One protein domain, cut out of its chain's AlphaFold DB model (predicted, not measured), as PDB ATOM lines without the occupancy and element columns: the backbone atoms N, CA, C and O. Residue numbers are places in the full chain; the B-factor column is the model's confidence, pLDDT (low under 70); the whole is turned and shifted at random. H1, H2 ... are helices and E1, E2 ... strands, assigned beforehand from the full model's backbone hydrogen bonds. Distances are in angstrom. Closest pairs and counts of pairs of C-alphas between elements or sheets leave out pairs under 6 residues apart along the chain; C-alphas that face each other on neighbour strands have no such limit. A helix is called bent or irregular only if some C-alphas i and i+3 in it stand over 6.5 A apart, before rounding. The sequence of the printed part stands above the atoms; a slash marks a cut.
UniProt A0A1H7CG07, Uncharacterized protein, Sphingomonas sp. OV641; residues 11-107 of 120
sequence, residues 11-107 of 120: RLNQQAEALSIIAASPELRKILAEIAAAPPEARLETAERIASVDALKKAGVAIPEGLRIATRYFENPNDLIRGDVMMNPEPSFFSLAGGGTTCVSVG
ATOM      1  N   ARG A  11      14.742 -18.505 -53.146       80.06
ATOM      2  CA  ARG A  11      15.250 -17.689 -52.043       80.06
ATOM      3  C   ARG A  11      14.226 -17.564 -50.915       80.06
ATOM      4  O   ARG A  11      14.597 -17.701 -49.751       80.06
ATOM      5  N   LEU A  12      12.947 -17.372 -51.246       79.94
ATOM      6  CA  LEU A  12      11.866 -17.341 -50.255       79.94
ATOM      7  C   LEU A  12      11.767 -18.672 -49.491       79.94
ATOM      8  O   LEU A  12      11.685 -18.675 -48.264       79.94
ATOM      9  N   ASN A  13      11.822 -19.802 -50.202       82.19
ATOM     10  CA  ASN A  13      11.769 -21.128 -49.583       82.19
ATOM     11  C   ASN A  13      12.947 -21.361 -48.626       82.19
ATOM     12  O   ASN A  13      12.741 -21.828 -47.508       82.19
ATOM     13  N   GLN A  14      14.161 -20.968 -49.021       84.19
ATOM     14  CA  GLN A  14      15.349 -21.051 -48.164       84.19
ATOM     15  C   GLN A  14      15.216 -20.181 -46.904       84.19
ATOM     16  O   GLN A  14      15.562 -20.612 -45.806       84.19
ATOM     17  N   GLN A  15      14.689 -18.961 -47.041       83.94
ATOM     18  CA  GLN A  15      14.446 -18.062 -45.907       83.94
ATOM     19  C   GLN A  15      13.377 -18.617 -44.959       83.94
ATOM     20  O   GLN A  15      13.542 -18.544 -43.741       83.94
ATOM     21  N   ALA A  16      12.307 -19.203 -45.502       83.25
ATOM     22  CA  ALA A  16      11.254 -19.840 -44.721       83.25
ATOM     23  C   ALA A  16      11.767 -21.070 -43.957       83.25
ATOM     24  O   ALA A  16      11.454 -21.232 -42.776       83.25
ATOM     25  N   GLU A  17      12.593 -21.906 -44.589       87.50
ATOM     26  CA  GLU A  17      13.236 -23.051 -43.941       87.50
ATOM     27  C   GLU A  17      14.160 -22.598 -42.802       87.50
ATOM     28  O   GLU A  17      14.049 -23.086 -41.674       87.50
ATOM     29  N   ALA A  18      15.007 -21.597 -43.054       85.50
ATOM     30  CA  ALA A  18      15.886 -21.031 -42.037       85.50
ATOM     31  C   ALA A  18      15.096 -20.452 -40.849       85.50
ATOM     32  O   ALA A  18      15.440 -20.695 -39.689       85.50
ATOM     33  N   LEU A  19      14.001 -19.732 -41.121       85.62
ATOM     34  CA  LEU A  19      13.125 -19.204 -40.079       85.62
ATOM     35  C   LEU A  19      12.434 -20.329 -39.296       85.62
ATOM     36  O   LEU A  19      12.326 -20.229 -38.076       85.62
ATOM     37  N   SER A  20      12.016 -21.407 -39.964       85.62
ATOM     38  CA  SER A  20      11.405 -22.576 -39.323       85.62
ATOM     39  C   SER A  20      12.359 -23.243 -38.330       85.62
ATOM     40  O   SER A  20      11.968 -23.515 -37.195       85.62
ATOM     41  N   ILE A  21      13.629 -23.420 -38.708       86.12
ATOM     42  CA  ILE A  21      14.671 -23.972 -37.828       86.12
ATOM     43  C   ILE A  21      14.839 -23.102 -36.574       86.12
ATOM     44  O   ILE A  21      14.861 -23.616 -35.454       86.12
ATOM     45  N   ILE A  22      14.906 -21.779 -36.743       86.12
ATOM     46  CA  ILE A  22      15.076 -20.836 -35.627       86.12
ATOM     47  C   ILE A  22      13.833 -20.813 -34.734       86.12
ATOM     48  O   ILE A  22      13.957 -20.906 -33.511       86.12
ATOM     49  N   ALA A  23      12.638 -20.750 -35.328       83.88
ATOM     50  CA  ALA A  23      11.358 -20.780 -34.623       83.88
ATOM     51  C   ALA A  23      11.163 -22.084 -33.829       83.88
ATOM     52  O   ALA A  23      10.554 -22.091 -32.758       83.88
ATOM     53  N   ALA A  24      11.712 -23.196 -34.326       86.31
ATOM     54  CA  ALA A  24      11.685 -24.483 -33.650       86.31
ATOM     55  C   ALA A  24      12.767 -24.640 -32.563       86.31
ATOM     56  O   ALA A  24      12.669 -25.582 -31.772       86.31
ATOM     57  N   SER A  25      13.761 -23.745 -32.491       87.69
ATOM     58  CA  SER A  25      14.906 -23.904 -31.588       87.69
ATOM     59  C   SER A  25      14.500 -23.896 -30.100       87.69
ATOM     60  O   SER A  25      13.735 -23.027 -29.660       87.69
ATOM     61  N   PRO A  26      15.004 -24.844 -29.283       91.06
ATOM     62  CA  PRO A  26      14.805 -24.831 -27.833       91.06
ATOM     63  C   PRO A  26      15.297 -23.542 -27.165       91.06
ATOM     64  O   PRO A  26      14.743 -23.112 -26.156       91.06
ATOM     65  N   GLU A  27      16.330 -22.919 -27.718       90.00
ATOM     66  CA  GLU A  27      16.962 -21.708 -27.205       90.00
ATOM     67  C   GLU A  27      16.042 -20.497 -27.353       90.00
ATOM     68  O   GLU A  27      15.818 -19.779 -26.377       90.00
ATOM     69  N   LEU A  28      15.434 -20.310 -28.533       87.06
ATOM     70  CA  LEU A  28      14.434 -19.262 -28.722       87.06
ATOM     71  C   LEU A  28      13.227 -19.497 -27.808       87.06
ATOM     72  O   LEU A  28      12.735 -18.556 -27.195       87.06
ATOM     73  N   ARG A  29      12.785 -20.752 -27.638       87.31
ATOM     74  CA  ARG A  29      11.688 -21.077 -26.710       87.31
ATOM     75  C   ARG A  29      12.003 -20.685 -25.267       87.31
ATOM     76  O   ARG A  29      11.110 -20.203 -24.580       87.31
ATOM     77  N   LYS A  30      13.248 -20.857 -24.806       89.81
ATOM     78  CA  LYS A  30      13.674 -20.415 -23.465       89.81
ATOM     79  C   LYS A  30      13.602 -18.895 -23.324       89.81
ATOM     80  O   LYS A  30      13.069 -18.419 -22.330       89.81
ATOM     81  N   ILE A  31      14.075 -18.154 -24.329       87.75
ATOM     82  CA  ILE A  31      13.983 -16.686 -24.360       87.75
ATOM     83  C   ILE A  31      12.519 -16.235 -24.290       87.75
ATOM     84  O   ILE A  31      12.166 -15.402 -23.462       87.75
ATOM     85  N   LEU A  32      11.653 -16.825 -25.118       85.81
ATOM     86  CA  LEU A  32      10.228 -16.494 -25.131       85.81
ATOM     87  C   LEU A  32       9.543 -16.844 -23.803       85.81
ATOM     88  O   LEU A  32       8.694 -16.087 -23.340       85.81
ATOM     89  N   ALA A  33       9.929 -17.953 -23.166       85.81
ATOM     90  CA  ALA A  33       9.425 -18.322 -21.848       85.81
ATOM     91  C   ALA A  33       9.862 -17.331 -20.754       85.81
ATOM     92  O   ALA A  33       9.050 -16.994 -19.896       85.81
ATOM     93  N   GLU A  34      11.103 -16.830 -20.793       86.69
ATOM     94  CA  GLU A  34      11.577 -15.797 -19.859       86.69
ATOM     95  C   GLU A  34      10.804 -14.482 -20.040       86.69
ATOM     96  O   GLU A  34      10.363 -13.896 -19.054       86.69
ATOM     97  N   ILE A  35      10.556 -14.060 -21.287       84.19
ATOM     98  CA  ILE A  35       9.725 -12.879 -21.579       84.19
ATOM     99  C   ILE A  35       8.303 -13.085 -21.053       84.19
ATOM    100  O   ILE A  35       7.760 -12.206 -20.392       84.19
ATOM    101  N   ALA A  36       7.695 -14.245 -21.310       80.12
ATOM    102  CA  ALA A  36       6.328 -14.535 -20.881       80.12
ATOM    103  C   ALA A  36       6.169 -14.571 -19.351       80.12
ATOM    104  O   ALA A  36       5.097 -14.237 -18.843       80.12
ATOM    105  N   ALA A  37       7.227 -14.962 -18.632       85.88
ATOM    106  CA  ALA A  37       7.260 -15.004 -17.173       85.88
ATOM    107  C   ALA A  37       7.389 -13.614 -16.522       85.88
ATOM    108  O   ALA A  37       7.106 -13.480 -15.331       85.88
ATOM    109  N   ALA A  38       7.804 -12.590 -17.273       80.25
ATOM    110  CA  ALA A  38       7.830 -11.217 -16.783       80.25
ATOM    111  C   ALA A  38       6.401 -10.648 -16.629       80.25
ATOM    112  O   ALA A  38       5.493 -11.047 -17.376       80.25
ATOM    113  N   PRO A  39       6.188  -9.690 -15.700       79.50
ATOM    114  CA  PRO A  39       4.941  -8.930 -15.616       79.50
ATOM    115  C   PRO A  39       4.566  -8.325 -16.978       79.50
ATOM    116  O   PRO A  39       5.481  -7.893 -17.687       79.50
ATOM    117  N   PRO A  40       3.273  -8.276 -17.361       72.19
ATOM    118  CA  PRO A  40       2.836  -7.798 -18.677       72.19
ATOM    119  C   PRO A  40       3.478  -6.473 -19.118       72.19
ATOM    120  O   PRO A  40       3.982  -6.371 -20.236       72.19
ATOM    121  N   GLU A  41       3.541  -5.497 -18.216       71.00
ATOM    122  CA  GLU A  41       4.130  -4.171 -18.411       71.00
ATOM    123  C   GLU A  41       5.659  -4.182 -18.590       71.00
ATOM    124  O   GLU A  41       6.217  -3.265 -19.186       71.00
ATOM    125  N   ALA A  42       6.337  -5.232 -18.123       78.06
ATOM    126  CA  ALA A  42       7.791  -5.394 -18.183       78.06
ATOM    127  C   ALA A  42       8.251  -6.335 -19.314       78.06
ATOM    128  O   ALA A  42       9.455  -6.537 -19.511       78.06
ATOM    129  N   ARG A  43       7.319  -6.937 -20.067       77.56
ATOM    130  CA  ARG A  43       7.643  -7.902 -21.134       77.56
ATOM    131  C   ARG A  43       8.461  -7.276 -22.257       77.56
ATOM    132  O   ARG A  43       9.402  -7.911 -22.726       77.56
ATOM    133  N   LEU A  44       8.146  -6.040 -22.665       76.50
ATOM    134  CA  LEU A  44       8.908  -5.365 -23.720       76.50
ATOM    135  C   LEU A  44      10.349  -5.099 -23.278       76.50
ATOM    136  O   LEU A  44      11.270  -5.502 -23.980       76.50
ATOM    137  N   GLU A  45      10.541  -4.482 -22.112       80.44
ATOM    138  CA  GLU A  45      11.875  -4.208 -21.562       80.44
ATOM    139  C   GLU A  45      12.681  -5.508 -21.400       80.44
ATOM    140  O   GLU A  45      13.858  -5.590 -21.758       80.44
ATOM    141  N   THR A  46      12.026  -6.571 -20.925       82.56
ATOM    142  CA  THR A  46      12.637  -7.900 -20.830       82.56
ATOM    143  C   THR A  46      13.075  -8.399 -22.202       82.56
ATOM    144  O   THR A  46      14.221  -8.824 -22.354       82.56
ATOM    145  N   ALA A  47      12.206  -8.312 -23.210       83.81
ATOM    146  CA  ALA A  47      12.514  -8.723 -24.572       83.81
ATOM    147  C   ALA A  47      13.669  -7.905 -25.170       83.81
ATOM    148  O   ALA A  47      14.571  -8.491 -25.758       83.81
ATOM    149  N   GLU A  48      13.702  -6.586 -24.977       83.50
ATOM    150  CA  GLU A  48      14.790  -5.717 -25.451       83.50
ATOM    151  C   GLU A  48      16.141  -6.096 -24.836       83.50
ATOM    152  O   GLU A  48      17.177  -6.045 -25.503       83.50
ATOM    153  N   ARG A  49      16.131  -6.544 -23.577       87.31
ATOM    154  CA  ARG A  49      17.330  -6.990 -22.867       87.31
ATOM    155  C   ARG A  49      17.859  -8.336 -23.365       87.31
ATOM    156  O   ARG A  49      19.077  -8.524 -23.392       87.31
ATOM    157  N   ILE A  50      16.984  -9.290 -23.702       86.75
ATOM    158  CA  ILE A  50      17.398 -10.696 -23.898       86.75
ATOM    159  C   ILE A  50      17.178 -11.247 -25.312       86.75
ATOM    160  O   ILE A  50      17.867 -12.187 -25.707       86.75
ATOM    161  N   ALA A  51      16.265 -10.681 -26.099       87.19
ATOM    162  CA  ALA A  51      15.945 -11.153 -27.442       87.19
ATOM    163  C   ALA A  51      16.826 -10.455 -28.488       87.19
ATOM    164  O   ALA A  51      16.411  -9.517 -29.165       87.19
ATOM    165  N   SER A  52      18.059 -10.941 -28.644       88.81
ATOM    166  CA  SER A  52      19.004 -10.452 -29.656       88.81
ATOM    167  C   SER A  52      19.631 -11.589 -30.463       88.81
ATOM    168  O   SER A  52      19.697 -12.737 -30.018       88.81
ATOM    169  N   VAL A  53      20.126 -11.265 -31.664       89.12
ATOM    170  CA  VAL A  53      20.873 -12.219 -32.505       89.12
ATOM    171  C   VAL A  53      22.095 -12.755 -31.753       89.12
ATOM    172  O   VAL A  53      22.369 -13.953 -31.794       89.12
ATOM    173  N   ASP A  54      22.783 -11.894 -31.001       88.75
ATOM    174  CA  ASP A  54      23.925 -12.287 -30.177       88.75
ATOM    175  C   ASP A  54      23.535 -13.243 -29.048       88.75
ATOM    176  O   ASP A  54      24.286 -14.174 -28.758       88.75
ATOM    177  N   ALA A  55      22.369 -13.054 -28.422       86.75
ATOM    178  CA  ALA A  55      21.869 -13.973 -27.402       86.75
ATOM    179  C   ALA A  55      21.597 -15.368 -27.988       86.75
ATOM    180  O   ALA A  55      22.067 -16.359 -27.430       86.75
ATOM    181  N   LEU A  56      20.936 -15.452 -29.150       86.81
ATOM    182  CA  LEU A  56      20.714 -16.729 -29.844       86.81
ATOM    183  C   LEU A  56      22.030 -17.392 -30.265       86.81
ATOM    184  O   LEU A  56      22.212 -18.593 -30.066       86.81
ATOM    185  N   LYS A  57      22.979 -16.608 -30.786       89.38
ATOM    186  CA  LYS A  57      24.301 -17.110 -31.176       89.38
ATOM    187  C   LYS A  57      25.065 -17.679 -29.981       89.38
ATOM    188  O   LYS A  57      25.615 -18.772 -30.072       89.38
ATOM    189  N   LYS A  58      25.077 -16.967 -28.847       89.69
ATOM    190  CA  LYS A  58      25.697 -17.434 -27.592       89.69
ATOM    191  C   LYS A  58      25.004 -18.676 -27.032       89.69
ATOM    192  O   LYS A  58      25.665 -19.495 -26.404       89.69
ATOM    193  N   ALA A  59      23.704 -18.825 -27.278       84.94
ATOM    194  CA  ALA A  59      22.933 -20.003 -26.900       84.94
ATOM    195  C   ALA A  59      23.166 -21.218 -27.822       84.94
ATOM    196  O   ALA A  59      22.685 -22.304 -27.514       84.94
ATOM    197  N   GLY A  60      23.927 -21.065 -28.913       86.94
ATOM    198  CA  GLY A  60      24.279 -22.153 -29.830       86.94
ATOM    199  C   GLY A  60      23.357 -22.293 -31.043       86.94
ATOM    200  O   GLY A  60      23.479 -23.266 -31.784       86.94
ATOM    201  N   VAL A  61      22.461 -21.333 -31.283       86.69
ATOM    202  CA  VAL A  61      21.608 -21.332 -32.477       86.69
ATOM    203  C   VAL A  61      22.444 -20.974 -33.702       86.69
ATOM    204  O   VAL A  61      23.165 -19.975 -33.710       86.69
ATOM    205  N   ALA A  62      22.328 -21.773 -34.763       86.94
ATOM    206  CA  ALA A  62      22.907 -21.439 -36.057       86.94
ATOM    207  C   ALA A  62      22.183 -20.218 -36.645       86.94
ATOM    208  O   ALA A  62      20.993 -20.278 -36.951       86.94
ATOM    209  N   ILE A  63      22.899 -19.099 -36.778       87.62
ATOM    210  CA  ILE A  63      22.345 -17.833 -37.267       87.62
ATOM    211  C   ILE A  63      22.551 -17.743 -38.785       87.62
ATOM    212  O   ILE A  63      23.703 -17.629 -39.212       87.62
ATOM    213  N   PRO A  64      21.484 -17.782 -39.604       86.62
ATOM    214  CA  PRO A  64      21.606 -17.584 -41.042       86.62
ATOM    215  C   PRO A  64      21.935 -16.125 -41.372       86.62
ATOM    216  O   PRO A  64      21.658 -15.203 -40.596       86.62
ATOM    217  N   GLU A  65      22.490 -15.909 -42.561       83.31
ATOM    218  CA  GLU A  65      22.713 -14.562 -43.078       83.31
ATOM    219  C   GLU A  65      21.384 -13.800 -43.202       83.31
ATOM    220  O   GLU A  65      20.370 -14.330 -43.656       83.31
ATOM    221  N   GLY A  66      21.385 -12.535 -42.779       82.19
ATOM    222  CA  GLY A  66      20.206 -11.675 -42.861       82.19
ATOM    223  C   GLY A  66      19.142 -11.924 -41.788       82.19
ATOM    224  O   GLY A  66      18.064 -11.337 -41.899       82.19
ATOM    225  N   LEU A  67      19.419 -12.735 -40.756       84.50
ATOM    226  CA  LEU A  67      18.549 -12.829 -39.579       84.50
ATOM    227  C   LEU A  67      18.432 -11.465 -38.890       84.50
ATOM    228  O   LEU A  67      19.434 -10.807 -38.598       84.50
ATOM    229  N   ARG A  68      17.200 -11.072 -38.570       84.44
ATOM    230  CA  ARG A  68      16.882  -9.884 -37.779       84.44
ATOM    231  C   ARG A  68      15.892 -10.248 -36.683       84.44
ATOM    232  O   ARG A  68      14.935 -10.991 -36.915       84.44
ATOM    233  N   ILE A  69      16.123  -9.687 -35.501       82.56
ATOM    234  CA  ILE A  69      15.209  -9.762 -34.365       82.56
ATOM    235  C   ILE A  69      14.803  -8.340 -34.021       82.56
ATOM    236  O   ILE A  69      15.662  -7.469 -33.890       82.56
ATOM    237  N   ALA A  70      13.502  -8.119 -33.898       78.50
ATOM    238  CA  ALA A  70      12.942  -6.856 -33.456       78.50
ATOM    239  C   ALA A  70      11.923  -7.110 -32.350       78.50
ATOM    240  O   ALA A  70      11.148  -8.069 -32.404       78.50
ATOM    241  N   THR A  71      11.912  -6.232 -31.361       75.31
ATOM    242  CA  THR A  71      10.871  -6.158 -30.345       75.31
ATOM    243  C   THR A  71       9.838  -5.133 -30.791       75.31
ATOM    244  O   THR A  71      10.182  -4.047 -31.258       75.31
ATOM    245  N   ARG A  72       8.556  -5.492 -30.732       69.56
ATOM    246  CA  ARG A  72       7.468  -4.579 -31.095       69.56
ATOM    247  C   ARG A  72       6.206  -4.899 -30.321       69.56
ATOM    248  O   ARG A  72       5.984  -6.044 -29.936       69.56
ATOM    249  N   TYR A  73       5.361  -3.892 -30.158       65.38
ATOM    250  CA  TYR A  73       3.973  -4.108 -29.780       65.38
ATOM    251  C   TYR A  73       3.206  -4.733 -30.936       65.38
ATOM    252  O   TYR A  73       3.442  -4.409 -32.108       65.38
ATOM    253  N   PHE A  74       2.311  -5.644 -30.578       64.56
ATOM    254  CA  PHE A  74       1.411  -6.288 -31.515       64.56
ATOM    255  C   PHE A  74       0.007  -5.724 -31.377       64.56
ATOM    256  O   PHE A  74      -0.419  -5.305 -30.296       64.56
ATOM    257  N   GLU A  75      -0.686  -5.682 -32.511       59.38
ATOM    258  CA  GLU A  75      -2.046  -5.183 -32.598       59.38
ATOM    259  C   GLU A  75      -2.974  -6.032 -31.718       59.38
ATOM    260  O   GLU A  75      -2.783  -7.244 -31.568       59.38
ATOM    261  N   ASN A  76      -3.991  -5.400 -31.130       54.66
ATOM    262  CA  ASN A  76      -5.023  -6.133 -30.411       54.66
ATOM    263  C   ASN A  76      -5.831  -6.966 -31.426       54.66
ATOM    264  O   ASN A  76      -6.419  -6.388 -32.340       54.66
ATOM    265  N   PRO A  77      -5.899  -8.302 -31.286       52.84
ATOM    266  CA  PRO A  77      -6.600  -9.177 -32.232       52.84
ATOM    267  C   PRO A  77      -8.112  -8.910 -32.311       52.84
ATOM    268  O   PRO A  77      -8.751  -9.326 -33.275       52.84
ATOM    269  N   ASN A  78      -8.686  -8.248 -31.300       52.53
ATOM    270  CA  ASN A  78     -10.104  -7.893 -31.238       52.53
ATOM    271  C   ASN A  78     -10.403  -6.518 -31.851       52.53
ATOM    272  O   ASN A  78     -11.571  -6.140 -31.948       52.53
ATOM    273  N   ASP A  79      -9.372  -5.766 -32.236       52.66
ATOM    274  CA  ASP A  79      -9.537  -4.482 -32.898       52.66
ATOM    275  C   ASP A  79      -9.643  -4.691 -34.417       52.66
ATOM    276  O   ASP A  79      -8.872  -5.431 -35.032       52.66
ATOM    277  N   LEU A  80     -10.650  -4.076 -35.039       46.53
ATOM    278  CA  LEU A  80     -11.003  -4.312 -36.447       46.53
ATOM    279  C   LEU A  80     -10.074  -3.580 -37.426       46.53
ATOM    280  O   LEU A  80     -10.163  -3.788 -38.638       46.53
ATOM    281  N   ILE A  81      -9.182  -2.730 -36.920       51.75
ATOM    282  CA  ILE A  81      -8.246  -1.957 -37.729       51.75
ATOM    283  C   ILE A  81      -6.879  -2.648 -37.698       51.75
ATOM    284  O   ILE A  81      -6.088  -2.466 -36.778       51.75
ATOM    285  N   ARG A  82      -6.564  -3.415 -38.752       48.91
ATOM    286  CA  ARG A  82      -5.168  -3.752 -39.083       48.91
ATOM    287  C   ARG A  82      -4.468  -2.463 -39.511       48.91
ATOM    288  O   ARG A  82      -4.586  -2.061 -40.664       48.91
ATOM    289  N   GLY A  83      -3.827  -1.787 -38.565       48.47
ATOM    290  CA  GLY A  83      -3.155  -0.513 -38.792       48.47
ATOM    291  C   GLY A  83      -1.649  -0.677 -38.944       48.47
ATOM    292  O   GLY A  83      -1.022  -1.416 -38.189       48.47
ATOM    293  N   ASP A  84      -1.082   0.050 -39.906       43.41
ATOM    294  CA  ASP A  84       0.345   0.339 -39.984       43.41
ATOM    295  C   ASP A  84       0.897   0.761 -38.610       43.41
ATOM    296  O   ASP A  84       0.215   1.416 -37.818       43.41
ATOM    297  N   VAL A  85       2.144   0.371 -38.331       45.91
ATOM    298  CA  VAL A  85       2.866   0.658 -37.081       45.91
ATOM    299  C   VAL A  85       2.678   2.129 -36.685       45.91
ATOM    300  O   VAL A  85       3.069   3.027 -37.431       45.91
ATOM    301  N   MET A  86       2.097   2.391 -35.511       43.16
ATOM    302  CA  MET A  86       1.911   3.764 -35.035       43.16
ATOM    303  C   MET A  86       3.259   4.455 -34.808       43.16
ATOM    304  O   MET A  86       4.060   4.023 -33.978       43.16
ATOM    305  N   MET A  87       3.490   5.570 -35.505       37.94
ATOM    306  CA  MET A  87       4.566   6.501 -35.169       37.94
ATOM    307  C   MET A  87       4.096   7.399 -34.015       37.94
ATOM    308  O   MET A  87       3.115   8.119 -34.167       37.94
ATOM    309  N   ASN A  88       4.816   7.357 -32.887       47.47
ATOM    310  CA  ASN A  88       4.556   8.078 -31.624       47.47
ATOM    311  C   ASN A  88       3.349   7.576 -30.802       47.47
ATOM    312  O   ASN A  88       2.372   8.307 -30.637       47.47
ATOM    313  N   PRO A  89       3.399   6.352 -30.250       50.66
ATOM    314  CA  PRO A  89       2.371   5.888 -29.325       50.66
ATOM    315  C   PRO A  89       2.404   6.674 -28.003       50.66
ATOM    316  O   PRO A  89       3.446   6.795 -27.358       50.66
ATOM    317  N   GLU A  90       1.240   7.170 -27.584       55.91
ATOM    318  CA  GLU A  90       1.011   7.651 -26.218       55.91
ATOM    319  C   GLU A  90       1.048   6.470 -25.226       55.91
ATOM    320  O   GLU A  90       0.601   5.373 -25.576       55.91
ATOM    321  N   PRO A  91       1.505   6.651 -23.973       55.03
ATOM    322  CA  PRO A  91       1.614   5.564 -22.996       55.03
ATOM    323  C   PRO A  91       0.319   4.772 -22.753       55.03
ATOM    324  O   PRO A  91       0.357   3.576 -22.474       55.03
ATOM    325  N   SER A  92      -0.839   5.418 -22.898       59.03
ATOM    326  CA  SER A  92      -2.164   4.802 -22.769       59.03
ATOM    327  C   SER A  92      -2.510   3.814 -23.888       59.03
ATOM    328  O   SER A  92      -3.439   3.032 -23.730       59.03
ATOM    329  N   PHE A  93      -1.780   3.799 -25.005       53.84
ATOM    330  CA  PHE A  93      -1.960   2.782 -26.042       53.84
ATOM    331  C   PHE A  93      -1.342   1.440 -25.666       53.84
ATOM    332  O   PHE A  93      -1.812   0.404 -26.132       53.84
ATOM    333  N   PHE A  94      -0.320   1.428 -24.812       52.69
ATOM    334  CA  PHE A  94       0.322   0.184 -24.389       52.69
ATOM    335  C   PHE A  94      -0.581  -0.671 -23.495       52.69
ATOM    336  O   PHE A  94      -0.358  -1.874 -23.407       52.69
ATOM    337  N   SER A  95      -1.624  -0.089 -22.889       54.47
ATOM    338  CA  SER A  95      -2.673  -0.853 -22.201       54.47
ATOM    339  C   SER A  95      -3.721  -1.449 -23.151       54.47
ATOM    340  O   SER A  95      -4.449  -2.351 -22.747       54.47
ATOM    341  N   LEU A  96      -3.808  -0.960 -24.398       50.22
ATOM    342  CA  LEU A  96      -4.709  -1.471 -25.440       50.22
ATOM    343  C   LEU A  96      -4.015  -2.441 -26.407       50.22
ATOM    344  O   LEU A  96      -4.679  -3.320 -26.959       50.22
ATOM    345  N   ALA A  97      -2.704  -2.288 -26.625       52.28
ATOM    346  CA  ALA A  97      -1.885  -3.221 -27.394       52.28
ATOM    347  C   ALA A  97      -1.760  -4.560 -26.651       52.28
ATOM    348  O   ALA A  97      -1.625  -4.587 -25.431       52.28
ATOM    349  N   GLY A  98      -1.744  -5.680 -27.383       53.09
ATOM    350  CA  GLY A  98      -1.710  -7.039 -26.813       53.09
ATOM    351  C   GLY A  98      -0.376  -7.443 -26.163       53.09
ATOM    352  O   GLY A  98      -0.054  -8.628 -26.120       53.09
ATOM    353  N   GLY A  99       0.420  -6.474 -25.704       56.12
ATOM    354  CA  GLY A  99       1.783  -6.656 -25.210       56.12
ATOM    355  C   GLY A  99       2.857  -6.560 -26.304       56.12
ATOM    356  O   GLY A  99       2.610  -6.744 -27.499       56.12
ATOM    357  N   GLY A 100       4.079  -6.225 -25.885       58.50
ATOM    358  CA  GLY A 100       5.272  -6.304 -26.728       58.50
ATOM    359  C   GLY A 100       5.742  -7.751 -26.862       58.50
ATOM    360  O   GLY A 100       5.895  -8.429 -25.849       58.50
ATOM    361  N   THR A 101       5.996  -8.232 -28.081       63.00
ATOM    362  CA  THR A 101       6.687  -9.515 -28.290       63.00
ATOM    363  C   THR A 101       7.809  -9.406 -29.323       63.00
ATOM    364  O   THR A 101       8.123  -8.333 -29.850       63.00
ATOM    365  N   THR A 102       8.481 -10.523 -29.557       66.31
ATOM    366  CA  THR A 102       9.636 -10.663 -30.432       66.31
ATOM    367  C   THR A 102       9.180 -11.110 -31.823       66.31
ATOM    368  O   THR A 102       8.625 -12.198 -31.965       66.31
ATOM    369  N   CYS A 103       9.446 -10.309 -32.864       75.44
ATOM    370  CA  CYS A 103       9.394 -10.791 -34.250       75.44
ATOM    371  C   CYS A 103      10.788 -11.269 -34.677       75.44
ATOM    372  O   CYS A 103      11.789 -10.572 -34.483       75.44
ATOM    373  N   VAL A 104      10.837 -12.446 -35.299       76.56
ATOM    374  CA  VAL A 104      12.042 -13.003 -35.917       76.56
ATOM    375  C   VAL A 104      11.801 -13.106 -37.420       76.56
ATOM    376  O   VAL A 104      10.751 -13.577 -37.850       76.56
ATOM    377  N   SER A 105      12.760 -12.642 -38.220       78.25
ATOM    378  CA  SER A 105      12.664 -12.634 -39.685       78.25
ATOM    379  C   SER A 105      14.030 -12.868 -40.331       78.25
ATOM    380  O   SER A 105      15.058 -12.531 -39.747       78.25
ATOM    381  N   VAL A 106      14.047 -13.433 -41.539       77.38
ATOM    382  CA  VAL A 106      15.264 -13.640 -42.340       77.38
ATOM    383  C   VAL A 106      15.070 -12.943 -43.686       77.38
ATOM    384  O   VAL A 106      14.186 -13.327 -44.445       77.38
ATOM    385  N   GLY A 107      15.892 -11.937 -44.000       73.56
ATOM    386  CA  GLY A 107      15.782 -11.176 -45.254       73.56
ATOM    387  C   GLY A 107      14.885  -9.930 -45.170       73.56
ATOM    388  O   GLY A 107      15.043  -9.114 -44.260       73.56
TER     389      GLY A 107
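Overview. This is residues 11 to 107 of the 120 residues of an uncharacterized protein of Sphingomonas sp. OV641 (UniProt A0A1H7CG07). Look for a ribbon of two antiparallel strands, E1 and E2, with the helical hairpin H2 and H3 packed over it on one side, H1 packed on E2 near its end, and the short H4 beside the first half of E1. At the far end of the ribbon a long loop, residues 74 to 99, reaches away from the helices, and its residues 87 to 92 stick out. The printed part has 97 residues with four named helices and then two named strands, in the order H1 H2 H3 H4 E1 E2; the sheet's order is E1 - E2, and the class is mixed, helices and strands. It is only just compact, close to loose, with a radius of gyration of the C-alphas of 14.6 A, and it spans 39 by 30 by 22 A.

Along the chain. Find C-alpha 11 at (15.250, -17.689, -52.043); from there H1 runs over residues 11 to 24, 19.9 A. H2 follows over residues 26 to 37, 16.3 A, and H3 over residues 40 to 50, 15.7 A. H3 is irregular, with C-alphas 41 and 44 standing 7.2 A apart. H4 takes residues 53 to 58. E1, residues 67 to 73, starts at C-alpha 67 at (18.549, -12.829, -39.579) and is 19.6 A long. E2, residues 100 to 106, is 19.9 A long and ends at C-alpha 106 at (15.264, -13.640, -42.340).

Arrangement. Start at the hairpin E1 and E2, whose directions stand at 157 degrees, antiparallel. Look there for N 68 and O 105 at 2.8 A and N 103 and O 70 at 2.9 A, both within hydrogen-bond range. H3 comes closest to E2 with the C-alphas of Leu 44 and Gly 100, 4.8 A apart. With E1 its closest C-alphas are those of Glu 48 and Thr 71, 6.3 A apart. H2 and H3 form a helical hairpin and touch, H2 with residues 31 to 36 alone; the closest C-alphas, of Ile 35 and Arg 43, are 5.4 A apart. They run opposite ways at a shallow tilt of 34.6 degrees, only just short of steep. The closest C-alphas of H1 and E2 are those of Gln 15 and Val 106, 5.7 A apart. H1 and H2 are close but not clearly touching, at a steep tilt of 62 degrees, with Ile 22 and Leu 28 as their closest C-alphas, 7.1 A apart. H4 comes closest to E1 with the C-alphas of Val 53 and Ile 69, 6.4 A apart, while H1 and H3 are apart. Every O i to N i+4 pair is within hydrogen-bond range in H1, H2 and H4; in H3 it is 5 of 7.

Size, cuts and confidence. The two C-alphas farthest apart are those of Arg 11 and Ser 92, 40.8 A. The printed part has no cut. The links from H1 to H2, H2 to H3 and H3 to H4 are tight, and the link from E1 to E2, 26 residues, is long. Check the B-factor column at residues 72 to 102, where pLDDT is under 70; the mean of the printed part is 74.2.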